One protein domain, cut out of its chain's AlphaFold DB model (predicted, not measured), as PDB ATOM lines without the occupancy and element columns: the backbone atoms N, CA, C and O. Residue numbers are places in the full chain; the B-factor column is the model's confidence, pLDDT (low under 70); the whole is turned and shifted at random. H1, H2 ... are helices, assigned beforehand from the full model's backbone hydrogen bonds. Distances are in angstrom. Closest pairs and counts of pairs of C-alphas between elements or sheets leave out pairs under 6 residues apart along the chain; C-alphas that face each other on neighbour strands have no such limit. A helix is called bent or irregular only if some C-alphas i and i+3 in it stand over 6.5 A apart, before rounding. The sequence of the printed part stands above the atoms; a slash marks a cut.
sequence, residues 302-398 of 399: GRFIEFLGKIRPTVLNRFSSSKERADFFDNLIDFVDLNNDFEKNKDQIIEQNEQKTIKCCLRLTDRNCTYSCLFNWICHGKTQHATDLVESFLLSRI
ATOM      1  N   GLY A 302     129.122 165.639 157.706       93.88
ATOM      2  CA  GLY A 302     129.840 166.881 157.433       93.88
ATOM      3  C   GLY A 302     131.176 166.958 158.172       93.88
ATOM      4  O   GLY A 302     132.237 166.991 157.545       93.88
ATOM      5  N   ARG A 303     131.131 166.841 159.504       94.44
ATOM      6  CA  ARG A 303     132.319 166.757 160.378       94.44
ATOM      7  C   ARG A 303     133.261 165.611 160.005       94.44
ATOM      8  O   ARG A 303     134.480 165.773 160.031       94.44
ATOM      9  N   PHE A 304     132.717 164.448 159.651       96.06
ATOM     10  CA  PHE A 304     133.516 163.296 159.232       96.06
ATOM     11  C   PHE A 304     134.255 163.537 157.910       96.06
ATOM     12  O   PHE A 304     135.441 163.235 157.793       96.06
ATOM     13  N   ILE A 305     133.579 164.122 156.923       95.50
ATOM     14  CA  ILE A 305     134.170 164.510 155.640       95.50
ATOM     15  C   ILE A 305     135.240 165.581 155.848       95.50
ATOM     16  O   ILE A 305     136.310 165.486 155.246       95.50
ATOM     17  N   GLU A 306     134.980 166.561 156.713       94.62
ATOM     18  CA  GLU A 306     135.945 167.604 157.046       94.62
ATOM     19  C   GLU A 306     137.225 167.007 157.649       94.62
ATOM     20  O   GLU A 306     138.333 167.331 157.215       94.62
ATOM     21  N   PHE A 307     137.073 166.079 158.599       95.75
ATOM     22  CA  PHE A 307     138.184 165.359 159.216       95.75
ATOM     23  C   PHE A 307     139.035 164.616 158.174       95.75
ATOM     24  O   PHE A 307     140.249 164.816 158.114       95.75
ATOM     25  N   LEU A 308     138.410 163.820 157.300       95.25
ATOM     26  CA  LEU A 308     139.126 163.106 156.235       95.25
ATOM     27  C   LEU A 308     139.802 164.064 155.241       95.25
ATOM     28  O   LEU A 308     140.924 163.809 154.802       95.25
ATOM     29  N   GLY A 309     139.155 165.187 154.922       93.44
ATOM     30  CA  GLY A 309     139.713 166.218 154.049       93.44
ATOM     31  C   GLY A 309     140.987 166.852 154.609       93.44
ATOM     32  O   GLY A 309     141.933 167.056 153.853       93.44
ATOM     33  N   LYS A 310     141.066 167.082 155.929       94.19
ATOM     34  CA  LYS A 310     142.282 167.595 156.596       94.19
ATOM     35  C   LYS A 310     143.460 166.617 156.526       94.19
ATOM     36  O   LYS A 310     144.609 167.044 156.486       94.19
ATOM     37  N   ILE A 311     143.186 165.315 156.469       92.94
ATOM     38  CA  ILE A 311     144.205 164.254 156.393       92.94
ATOM     39  C   ILE A 311     144.711 164.055 154.957       92.94
ATOM     40  O   ILE A 311     145.851 163.642 154.733       92.94
ATOM     41  N   ARG A 312     143.873 164.359 153.962       90.94
ATOM     42  CA  ARG A 312     144.133 164.069 152.548       90.94
ATOM     43  C   ARG A 312     145.455 164.627 152.000       90.94
ATOM     44  O   ARG A 312     146.120 163.856 151.307       90.94
ATOM     45  N   PRO A 313     145.886 165.872 152.284       91.62
ATOM     46  CA  PRO A 313     147.183 166.369 151.819       91.62
ATOM     47  C   PRO A 313     148.361 165.509 152.296       91.62
ATOM     48  O   PRO A 313     149.241 165.169 151.510       91.62
ATOM     49  N   THR A 314     148.340 165.072 153.558       92.69
ATOM     50  CA  THR A 314     149.371 164.196 154.131       92.69
ATOM     51  C   THR A 314     149.417 162.843 153.422       92.69
ATOM     52  O   THR A 314     150.493 162.346 153.096       92.69
ATOM     53  N   VAL A 315     148.251 162.261 153.130       90.88
ATOM     54  CA  VAL A 315     148.133 160.985 152.405       90.88
ATOM     55  C   VAL A 315     148.613 161.127 150.956       90.88
ATOM     56  O   VAL A 315     149.318 160.251 150.462       90.88
ATOM     57  N   LEU A 316     148.284 162.235 150.282       88.00
ATOM     58  CA  LEU A 316     148.742 162.522 148.916       88.00
ATOM     59  C   LEU A 316     150.265 162.644 148.825       88.00
ATOM     60  O   LEU A 316     150.857 162.086 147.908       88.00
ATOM     61  N   ASN A 317     150.894 163.317 149.790       90.38
ATOM     62  CA  ASN A 317     152.351 163.466 149.830       90.38
ATOM     63  C   ASN A 317     153.073 162.146 150.124       90.38
ATOM     64  O   ASN A 317     154.228 161.971 149.746       90.38
ATOM     65  N   ARG A 318     152.404 161.231 150.828       89.69
ATOM     66  CA  ARG A 318     152.997 159.979 151.294       89.69
ATOM     67  C   ARG A 318     152.851 158.828 150.301       89.69
ATOM     68  O   ARG A 318     153.774 158.032 150.167       89.69
ATOM     69  N   PHE A 319     151.703 158.718 149.640       88.56
ATOM     70  CA  PHE A 319     151.393 157.605 148.744       88.56
ATOM     71  C   PHE A 319     151.302 158.094 147.301       88.56
ATOM     72  O   PHE A 319     150.446 158.913 146.952       88.56
ATOM     73  N   SER A 320     152.173 157.552 146.450       83.50
ATOM     74  CA  SER A 320     152.307 157.985 145.057       83.50
ATOM     75  C   SER A 320     151.147 157.509 144.176       83.50
ATOM     76  O   SER A 320     150.681 158.259 143.313       83.50
ATOM     77  N   SER A 321     150.602 156.313 144.430       88.00
ATOM     78  CA  SER A 321     149.539 155.742 143.601       88.00
ATOM     79  C   SER A 321     148.130 156.062 144.116       88.00
ATOM     80  O   SER A 321     147.856 156.077 145.316       88.00
ATOM     81  N   SER A 322     147.177 156.256 143.197       84.12
ATOM     82  CA  SER A 322     145.758 156.441 143.551       84.12
ATOM     83  C   SER A 322     145.167 155.239 144.288       84.12
ATOM     84  O   SER A 322     144.284 155.417 145.125       84.12
ATOM     85  N   LYS A 323     145.669 154.030 144.006       87.75
ATOM     86  CA  LYS A 323     145.220 152.796 144.652       87.75
ATOM     87  C   LYS A 323     145.617 152.759 146.127       87.75
ATOM     88  O   LYS A 323     144.747 152.590 146.968       87.75
ATOM     89  N   GLU A 324     146.886 153.008 146.451       89.94
ATOM     90  CA  GLU A 324     147.354 153.025 147.847       89.94
ATOM     91  C   GLU A 324     146.619 154.073 148.684       89.94
ATOM     92  O   GLU A 324     146.260 153.815 149.831       89.94
ATOM     93  N   ARG A 325     146.346 155.246 148.095       90.62
ATOM     94  CA  ARG A 325     145.554 156.298 148.746       90.62
ATOM     95  C   ARG A 325     144.128 155.840 149.037       90.62
ATOM     96  O   ARG A 325     143.628 156.083 150.131       90.62
ATOM     97  N   ALA A 326     143.476 155.191 148.072       89.38
ATOM     98  CA  ALA A 326     142.135 154.647 148.261       89.38
ATOM     99  C   ALA A 326     142.121 153.569 149.354       89.38
ATOM    100  O   ALA A 326     141.299 153.644 150.264       89.38
ATOM    101  N   ASP A 327     143.084 152.643 149.315       90.44
ATOM    102  CA  ASP A 327     143.225 151.573 150.302       90.44
ATOM    103  C   ASP A 327     143.474 152.138 151.710       90.44
ATOM    104  O   ASP A 327     142.908 151.643 152.683       90.44
ATOM    105  N   PHE A 328     144.290 153.190 151.848       92.31
ATOM    106  CA  PHE A 328     144.504 153.866 153.131       92.31
ATOM    107  C   PHE A 328     143.183 154.373 153.721       92.31
ATOM    108  O   PHE A 328     142.850 154.048 154.861       92.31
ATOM    109  N   PHE A 329     142.409 155.135 152.940       93.69
ATOM    110  CA  PHE A 329     141.139 155.682 153.410       93.69
ATOM    111  C   PHE A 329     140.106 154.592 153.690       93.69
ATOM    112  O   PHE A 329     139.394 154.694 154.682       93.69
ATOM    113  N   ASP A 330     140.024 153.545 152.868       92.12
ATOM    114  CA  ASP A 330     139.085 152.450 153.116       92.12
ATOM    115  C   ASP A 330     139.377 151.733 154.430       92.12
ATOM    116  O   ASP A 330     138.462 151.561 155.235       92.12
ATOM    117  N   ASN A 331     140.639 151.382 154.679       90.31
ATOM    118  CA  ASN A 331     141.017 150.698 155.915       90.31
ATOM    119  C   ASN A 331     140.817 151.600 157.140       90.31
ATOM    120  O   ASN A 331     140.358 151.134 158.181       90.31
ATOM    121  N   LEU A 332     141.107 152.897 157.009       92.31
ATOM    122  CA  LEU A 332     140.873 153.872 158.070       92.31
ATOM    123  C   LEU A 332     139.374 154.007 158.397       92.31
ATOM    124  O   LEU A 332     138.996 154.029 159.567       92.31
ATOM    125  N   ILE A 333     138.508 154.088 157.381       93.75
ATOM    126  CA  ILE A 333     137.054 154.197 157.575       93.75
ATOM    127  C   ILE A 333     136.477 152.890 158.139       93.75
ATOM    128  O   ILE A 333     135.568 152.939 158.969       93.75
ATOM    129  N   ASP A 334     136.984 151.734 157.702       91.75
ATOM    130  CA  ASP A 334     136.528 150.414 158.154       91.75
ATOM    131  C   ASP A 334     137.014 150.023 159.548       91.75
ATOM    132  O   ASP A 334     136.545 149.025 160.092       91.75
ATOM    133  N   PHE A 335     137.886 150.820 160.163       89.69
ATOM    134  CA  PHE A 335     138.358 150.557 161.510       89.69
ATOM    135  C   PHE A 335     137.211 150.520 162.534       89.69
ATOM    136  O   PHE A 335     136.462 151.490 162.709       89.69
ATOM    137  N   VAL A 336     137.135 149.413 163.276       86.88
ATOM    138  CA  VAL A 336     136.239 149.227 164.423       86.88
ATOM    139  C   VAL A 336     137.049 148.758 165.636       86.88
ATOM    140  O   VAL A 336     137.751 147.749 165.573       86.88
ATOM    141  N   ASP A 337     136.928 149.474 166.753       82.81
ATOM    142  CA  ASP A 337     137.441 149.095 168.071       82.81
ATOM    143  C   ASP A 337     136.390 148.260 168.816       82.81
ATOM    144  O   ASP A 337     135.497 148.774 169.484       82.81
ATOM    145  N   LEU A 338     136.480 146.936 168.683       73.81
ATOM    146  CA  LEU A 338     135.508 146.011 169.278       73.81
ATOM    147  C   LEU A 338     135.595 145.908 170.804       73.81
ATOM    148  O   LEU A 338     134.628 145.482 171.429       73.81
ATOM    149  N   ASN A 339     136.732 146.275 171.398       72.25
ATOM    150  CA  ASN A 339     136.958 146.126 172.835       72.25
ATOM    151  C   ASN A 339     136.675 147.423 173.609       72.25
ATOM    152  O   ASN A 339     136.685 147.397 174.835       72.25
ATOM    153  N   ASN A 340     136.395 148.539 172.919       71.44
ATOM    154  CA  ASN A 340     136.251 149.874 173.517       71.44
ATOM    155  C   ASN A 340     137.465 150.288 174.377       71.44
ATOM    156  O   ASN A 340     137.321 151.054 175.330       71.44
ATOM    157  N   ASP A 341     138.651 149.776 174.045       70.75
ATOM    158  CA  ASP A 341     139.890 149.898 174.825       70.75
ATOM    159  C   ASP A 341     141.019 150.530 173.976       70.75
ATOM    160  O   ASP A 341     142.203 150.258 174.195       70.75
ATOM    161  N   PHE A 342     140.667 151.373 172.993       72.31
ATOM    162  CA  PHE A 342     141.611 152.004 172.059       72.31
ATOM    163  C   PHE A 342     142.868 152.591 172.733       72.31
ATOM    164  O   PHE A 342     143.987 152.324 172.292       72.31
ATOM    165  N   GLU A 343     142.716 153.307 173.853       67.75
ATOM    166  CA  GLU A 343     143.838 153.950 174.560       67.75
ATOM    167  C   GLU A 343     144.887 152.963 175.103       67.75
ATOM    168  O   GLU A 343     146.061 153.320 175.218       67.75
ATOM    169  N   LYS A 344     144.492 151.722 175.419       63.38
ATOM    170  CA  LYS A 344     145.390 150.706 175.994       63.38
ATOM    171  C   LYS A 344     146.148 149.897 174.941       63.38
ATOM    172  O   LYS A 344     147.210 149.378 175.262       63.38
ATOM    173  N   ASN A 345     145.626 149.788 173.716       62.19
ATOM    174  CA  ASN A 345     146.119 148.833 172.708       62.19
ATOM    175  C   ASN A 345     146.483 149.466 171.351       62.19
ATOM    176  O   ASN A 345     146.624 148.747 170.364       62.19
ATOM    177  N   LYS A 346     146.655 150.789 171.280       64.00
ATOM    178  CA  LYS A 346     146.990 151.558 170.061       64.00
ATOM    179  C   LYS A 346     148.032 150.914 169.125       64.00
ATOM    180  O   LYS A 346     147.802 150.890 167.920       64.00
ATOM    181  N   ASP A 347     149.087 150.295 169.662       58.34
ATOM    182  CA  ASP A 347     150.157 149.663 168.867       58.34
ATOM    183  C   ASP A 347     149.833 148.231 168.369       58.34
ATOM    184  O   ASP A 347     150.505 147.731 167.474       58.34
ATOM    185  N   GLN A 348     148.809 147.555 168.919       59.47
ATOM    186  CA  GLN A 348     148.459 146.148 168.619       59.47
ATOM    187  C   GLN A 348     147.110 145.964 167.892       59.47
ATOM    188  O   GLN A 348     146.803 144.864 167.430       59.47
ATOM    189  N   ILE A 349     146.270 147.006 167.786       60.09
ATOM    190  CA  ILE A 349     144.910 146.878 167.221       60.09
ATOM    191  C   ILE A 349     144.920 146.746 165.686       60.09
ATOM    192  O   ILE A 349     144.020 146.111 165.133       60.09
ATOM    193  N   ILE A 350     145.919 147.304 164.989       58.25
ATOM    194  CA  ILE A 350     145.958 147.300 163.514       58.25
ATOM    195  C   ILE A 350     146.062 145.860 162.979       58.25
ATOM    196  O   ILE A 350     145.215 145.455 162.184       58.25
ATOM    197  N   GLU A 351     146.985 145.048 163.505       57.62
ATOM    198  CA  GLU A 351     147.152 143.637 163.106       57.62
ATOM    199  C   GLU A 351     145.912 142.775 163.422       57.62
ATOM    200  O   GLU A 351     145.556 141.869 162.669       57.62
ATOM    201  N   GLN A 352     145.193 143.074 164.513       53.78
ATOM    202  CA  GLN A 352     143.970 142.349 164.888       53.78
ATOM    203  C   GLN A 352     142.758 142.694 164.012       53.78
ATOM    204  O   GLN A 352     141.803 141.909 163.962       53.78
ATOM    205  N   ASN A 353     142.752 143.862 163.360       56.56
ATOM    206  CA  ASN A 353     141.665 144.273 162.469       56.56
ATOM    207  C   ASN A 353     141.841 143.744 161.040       56.56
ATOM    208  O   ASN A 353     140.837 143.496 160.376       56.56
ATOM    209  N   GLU A 354     143.069 143.461 160.595       55.19
ATOM    210  CA  GLU A 354     143.329 142.856 159.275       55.19
ATOM    211  C   GLU A 354     142.711 141.455 159.109       55.19
ATOM    212  O   GLU A 354     142.422 141.025 157.994       55.19
ATOM    213  N   GLN A 355     142.440 140.747 160.212       55.12
ATOM    214  CA  GLN A 355     141.821 139.415 160.203       55.12
ATOM    215  C   GLN A 355     140.282 139.434 160.264       55.12
ATOM    216  O   GLN A 355     139.658 138.370 160.281       55.12
ATOM    217  N   LYS A 356     139.639 140.610 160.326       61.47
ATOM    218  CA  LYS A 356     138.190 140.729 160.563       61.47
ATOM    219  C   LYS A 356     137.426 141.227 159.339       61.47
ATOM    220  O   LYS A 356     137.891 142.048 158.563       61.47
ATOM    221  N   THR A 357     136.193 140.742 159.197       66.38
ATOM    222  CA  THR A 357     135.310 141.023 158.049       66.38
ATOM    223  C   THR A 357     134.321 142.169 158.287       66.38
ATOM    224  O   THR A 357     133.497 142.451 157.416       66.38
ATOM    225  N   ILE A 358     134.337 142.802 159.465       79.44
ATOM    226  CA  ILE A 358     133.386 143.864 159.815       79.44
ATOM    227  C   ILE A 358     133.817 145.155 159.120       79.44
ATOM    228  O   ILE A 358     134.910 145.651 159.363       79.44
ATOM    229  N   LYS A 359     132.936 145.706 158.283       87.19
ATOM    230  CA  LYS A 359     133.122 147.005 157.626       87.19
ATOM    231  C   LYS A 359     132.213 148.051 158.249       87.19
ATOM    232  O   LYS A 359     131.059 147.761 158.575       87.19
ATOM    233  N   CYS A 360     132.709 149.276 158.378       90.88
ATOM    234  CA  CYS A 360     131.914 150.376 158.904       90.88
ATOM    235  C   CYS A 360     130.834 150.766 157.887       90.88
ATOM    236  O   CYS A 360     131.135 151.177 156.763       90.88
ATOM    237  N   CYS A 361     129.565 150.688 158.289       90.38
ATOM    238  CA  CYS A 361     128.438 151.069 157.438       90.38
ATOM    239  C   CYS A 361     128.146 152.576 157.440       90.38
ATOM    240  O   CYS A 361     127.175 152.986 156.816       90.38
ATOM    241  N   LEU A 362     128.923 153.395 158.164       94.19
ATOM    242  CA  LEU A 362     128.676 154.835 158.352       94.19
ATOM    243  C   LEU A 362     127.261 155.153 158.873       94.19
ATOM    244  O   LEU A 362     126.712 156.198 158.563       94.19
ATOM    245  N   ARG A 363     126.645 154.233 159.630       92.81
ATOM    246  CA  ARG A 363     125.227 154.285 160.039       92.81
ATOM    247  C   ARG A 363     124.208 154.302 158.891       92.81
ATOM    248  O   ARG A 363     123.046 154.637 159.111       92.81
ATOM    249  N   LEU A 364     124.609 153.923 157.676       92.56
ATOM    250  CA  LEU A 364     123.712 153.838 156.519       92.56
ATOM    251  C   LEU A 364     122.722 152.676 156.665       92.56
ATOM    252  O   LEU A 364     121.541 152.838 156.387       92.56
ATOM    253  N   THR A 365     123.189 151.519 157.148       90.31
ATOM    254  CA  THR A 365     122.355 150.315 157.333       90.31
ATOM    255  C   THR A 365     121.835 150.138 158.761       90.31
ATOM    256  O   THR A 365     120.875 149.406 158.969       90.31
ATOM    257  N   ASP A 366     122.470 150.781 159.746       89.69
ATOM    258  CA  ASP A 366     122.060 150.768 161.154       89.69
ATOM    259  C   ASP A 366     122.257 152.157 161.777       89.69
ATOM    260  O   ASP A 366     123.374 152.557 162.120       89.69
ATOM    261  N   ARG A 367     121.154 152.896 161.936       85.69
ATOM    262  CA  ARG A 367     121.149 154.254 162.506       85.69
ATOM    263  C   ARG A 367     121.533 154.288 163.984       85.69
ATOM    264  O   ARG A 367     122.047 155.304 164.448       85.69
ATOM    265  N   ASN A 368     121.309 153.190 164.703       88.44
ATOM    266  CA  ASN A 368     121.563 153.077 166.138       88.44
ATOM    267  C   ASN A 368     122.903 152.396 166.439       88.44
ATOM    268  O   ASN A 368     123.155 152.038 167.587       88.44
ATOM    269  N   CYS A 369     123.763 152.232 165.429       90.19
ATOM    270  CA  CYS A 369     125.062 151.589 165.557       90.19
ATOM    271  C   CYS A 369     125.879 152.182 166.717       90.19
ATOM    272  O   CYS A 369     126.266 153.357 166.707       90.19
ATOM    273  N   THR A 370     126.179 151.330 167.695       87.69
ATOM    274  CA  THR A 370     126.922 151.669 168.916       87.69
ATOM    275  C   THR A 370     128.393 151.267 168.863       87.69
ATOM    276  O   THR A 370     129.117 151.522 169.825       87.69
ATOM    277  N   TYR A 371     128.854 150.660 167.761       88.31
ATOM    278  CA  TYR A 371     130.255 150.271 167.604       88.31
ATOM    279  C   TYR A 371     131.187 151.466 167.820       88.31
ATOM    280  O   TYR A 371     130.953 152.560 167.300       88.31
ATOM    281  N   SER A 372     132.274 151.261 168.557       90.06
ATOM    282  CA  SER A 372     133.350 152.244 168.644       90.06
ATOM    283  C   SER A 372     134.142 152.189 167.339       90.06
ATOM    284  O   SER A 372     134.811 151.208 167.040       90.06
ATOM    285  N   CYS A 373     133.974 153.197 166.493       91.94
ATOM    286  CA  CYS A 373     134.616 153.293 165.186       91.94
ATOM    287  C   CYS A 373     134.914 154.755 164.870       91.94
ATOM    288  O   CYS A 373     134.350 155.657 165.501       91.94
ATOM    289  N   LEU A 374     135.745 154.994 163.856       94.19
ATOM    290  CA  LEU A 374     136.176 156.342 163.496       94.19
ATOM    291  C   LEU A 374     134.996 157.300 163.255       94.19
ATOM    292  O   LEU A 374     134.982 158.407 163.786       94.19
ATOM    293  N   PHE A 375     133.979 156.864 162.504       95.25
ATOM    294  CA  PHE A 375     132.790 157.680 162.239       95.25
ATOM    295  C   PHE A 375     132.073 158.077 163.537       95.25
ATOM    296  O   PHE A 375     131.822 159.255 163.780       95.25
ATOM    297  N   ASN A 376     131.812 157.103 164.414       94.06
ATOM    298  CA  ASN A 376     131.132 157.343 165.684       94.06
ATOM    299  C   ASN A 376     131.960 158.213 166.638       94.06
ATOM    300  O   ASN A 376     131.386 159.040 167.344       94.06
ATOM    301  N   TRP A 377     133.288 158.085 166.646       94.62
ATOM    302  CA  TRP A 377     134.163 158.982 167.399       94.62
ATOM    303  C   TRP A 377     134.032 160.426 166.934       94.62
ATOM    304  O   TRP A 377     133.823 161.304 167.772       94.62
ATOM    305  N   ILE A 378     134.061 160.675 165.623       94.62
ATOM    306  CA  ILE A 378     133.874 162.024 165.078       94.62
ATOM    307  C   ILE A 378     132.475 162.566 165.400       94.62
ATOM    308  O   ILE A 378     132.359 163.683 165.911       94.62
ATOM    309  N   CYS A 379     131.414 161.773 165.198       90.38
ATOM    310  CA  CYS A 379     130.045 162.178 165.535       90.38
ATOM    311  C   CYS A 379     129.902 162.583 167.013       90.38
ATOM    312  O   CYS A 379     129.207 163.555 167.319       90.38
ATOM    313  N   HIS A 380     130.598 161.889 167.918       91.25
ATOM    314  CA  HIS A 380     130.556 162.129 169.366       91.25
ATOM    315  C   HIS A 380     131.672 163.049 169.886       91.25
ATOM    316  O   HIS A 380     131.861 163.156 171.094       91.25
ATOM    317  N   GLY A 381     132.422 163.717 169.001       90.88
ATOM    318  CA  GLY A 381     133.438 164.706 169.385       90.88
ATOM    319  C   GLY A 381     134.734 164.129 169.970       90.88
ATOM    320  O   GLY A 381     135.532 164.874 170.532       90.88
ATOM    321  N   LYS A 382     134.991 162.824 169.825       91.00
ATOM    322  CA  LYS A 382     136.239 162.158 170.244       91.00
ATOM    323  C   LYS A 382     137.344 162.332 169.193       91.00
ATOM    324  O   LYS A 382     137.849 161.364 168.629       91.00
ATOM    325  N   THR A 383     137.705 163.579 168.898       89.06
ATOM    326  CA  THR A 383     138.671 163.912 167.836       89.06
ATOM    327  C   THR A 383     140.087 163.425 168.132       89.06
ATOM    328  O   THR A 383     140.772 163.019 167.201       89.06
ATOM    329  N   GLN A 384     140.514 163.387 169.400       89.69
ATOM    330  CA  GLN A 384     141.849 162.888 169.756       89.69
ATOM    331  C   GLN A 384     142.023 161.406 169.389       89.69
ATOM    332  O   GLN A 384     142.996 161.058 168.733       89.69
ATOM    333  N   HIS A 385     141.040 160.554 169.713       90.25
ATOM    334  CA  HIS A 385     141.062 159.129 169.342       90.25
ATOM    335  C   HIS A 385     141.164 158.941 167.826       90.25
ATOM    336  O   HIS A 385     141.904 158.088 167.344       90.25
ATOM    337  N   ALA A 386     140.448 159.773 167.068       92.06
ATOM    338  CA  ALA A 386     140.498 159.762 165.614       92.06
ATOM    339  C   ALA A 386     141.884 160.161 165.073       92.06
ATOM    340  O   ALA A 386     142.392 159.503 164.168       92.06
ATOM    341  N   THR A 387     142.507 161.206 165.625       91.88
ATOM    342  CA  THR A 387     143.856 161.648 165.231       91.88
ATOM    343  C   THR A 387     144.915 160.592 165.553       91.88
ATOM    344  O   THR A 387     145.690 160.229 164.671       91.88
ATOM    345  N   ASP A 388     144.893 160.033 166.765       89.94
ATOM    346  CA  ASP A 388     145.834 158.991 167.198       89.94
ATOM    347  C   ASP A 388     145.743 157.738 166.301       89.94
ATOM    348  O   ASP A 388     146.753 157.112 165.962       89.94
ATOM    349  N   LEU A 389     144.527 157.379 165.863       90.31
ATOM    350  CA  LEU A 389     144.312 156.284 164.915       90.31
ATOM    351  C   LEU A 389     144.992 156.562 163.570       90.31
ATOM    352  O   LEU A 389     145.653 155.682 163.015       90.31
ATOM    353  N   VAL A 390     144.839 157.777 163.043       91.50
ATOM    354  CA  VAL A 390     145.436 158.180 161.762       91.50
ATOM    355  C   VAL A 390     146.957 158.115 161.829       91.50
ATOM    356  O   VAL A 390     147.577 157.575 160.915       91.50
ATOM    357  N   GLU A 391     147.560 158.613 162.910       89.69
ATOM    358  CA  GLU A 391     149.009 158.530 163.121       89.69
ATOM    359  C   GLU A 391     149.488 157.074 163.132       89.69
ATOM    360  O   GLU A 391     150.436 156.729 162.426       89.69
ATOM    361  N   SER A 392     148.770 156.192 163.830       85.94
ATOM    362  CA  SER A 392     149.081 154.758 163.887       85.94
ATOM    363  C   SER A 392     149.009 154.087 162.502       85.94
ATOM    364  O   SER A 392     149.874 153.289 162.129       85.94
ATOM    365  N   PHE A 393     148.018 154.447 161.679       86.88
ATOM    366  CA  PHE A 393     147.892 153.976 160.291       86.88
ATOM    367  C   PHE A 393     149.011 154.497 159.379       86.88
ATOM    368  O   PHE A 393     149.502 153.776 158.511       86.88
ATOM    369  N   LEU A 394     149.431 155.750 159.566       86.75
ATOM    370  CA  LEU A 394     150.549 156.323 158.822       86.75
ATOM    371  C   LEU A 394     151.883 155.670 159.221       86.75
ATOM    372  O   LEU A 394     152.735 155.488 158.355       86.75
ATOM    373  N   LEU A 395     152.064 155.300 160.492       82.19
ATOM    374  CA  LEU A 395     153.280 154.650 160.995       82.19
ATOM    375  C   LEU A 395     153.387 153.172 160.590       82.19
ATOM    376  O   LEU A 395     154.452 152.740 160.162       82.19
ATOM    377  N   SER A 396     152.299 152.403 160.678       72.81
ATOM    378  CA  SER A 396     152.300 150.958 160.372       72.81
ATOM    379  C   SER A 396     152.675 150.630 158.923       72.81
ATOM    380  O   SER A 396     153.311 149.613 158.672       72.81
ATOM    381  N   ARG A 397     152.373 151.516 157.966       64.44
ATOM    382  CA  ARG A 397     152.769 151.368 156.552       64.44
ATOM    383  C   ARG A 397     154.153 151.958 156.216       64.44
ATOM    384  O   ARG A 397     154.391 152.322 155.068       64.44
ATOM    385  N   ILE A 398     155.036 152.139 157.208       50.75
ATOM    386  CA  ILE A 398     156.462 152.493 157.008       50.75
ATOM    387  C   ILE A 398     157.316 151.263 156.669       50.75
ATOM    388  O   ILE A 398     158.374 151.434 156.065       50.75
TER     389      ILE A 398
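Overview. This is residues 302 to 398 of the 399 residues of the protein "Precorrin-2 dehydrogenase" of Candidatus Poribacteria bacterium (UniProt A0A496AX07). Three longer helices, H1, H2 and H6, fan out from short H5, each meeting it near one end. Short H3 and H4 sit by H6, and a long loop, residues 354 to 373, leads back to H5. The printed part has 97 residues with six named helices, H1 to H6, and no named strand: all helix, compact, radius of gyration of the C-alphas 13.0 A, spans 37 by 30 by 25 A.

Along the chain. H1, residues 302 to 318, 24.9 A, starts at C-alpha 302 (129.840, 166.881, 157.433) and is only just irregular, C-alphas 310 and 313 being 7.0 A apart. H2 is residues 322 to 334, 18.3 A; H3 342 to 345; H4 349 to 353; H5 374 to 379. H6, residues 383 to 396, 20.2 A, ends at C-alpha 396 (152.300, 150.958, 160.372).

Arrangement. H1 touches H5 with residues 303 to 304 alone, closest C-alphas Phe 304 and Ile 378, 6.0 A. H5 and H6 form a hairpin, a shallow tilt of 19 degrees. Every O i to N i+4 pair is within hydrogen-bond range in H2, H4, H5 and H6, 11 of 13 in H1; H3 is too short.

Size, cuts and confidence. The printed part has no cut; the link H4 to H5 is long; pLDDT is under 70 at residues 343 to 357 and 397 to 398.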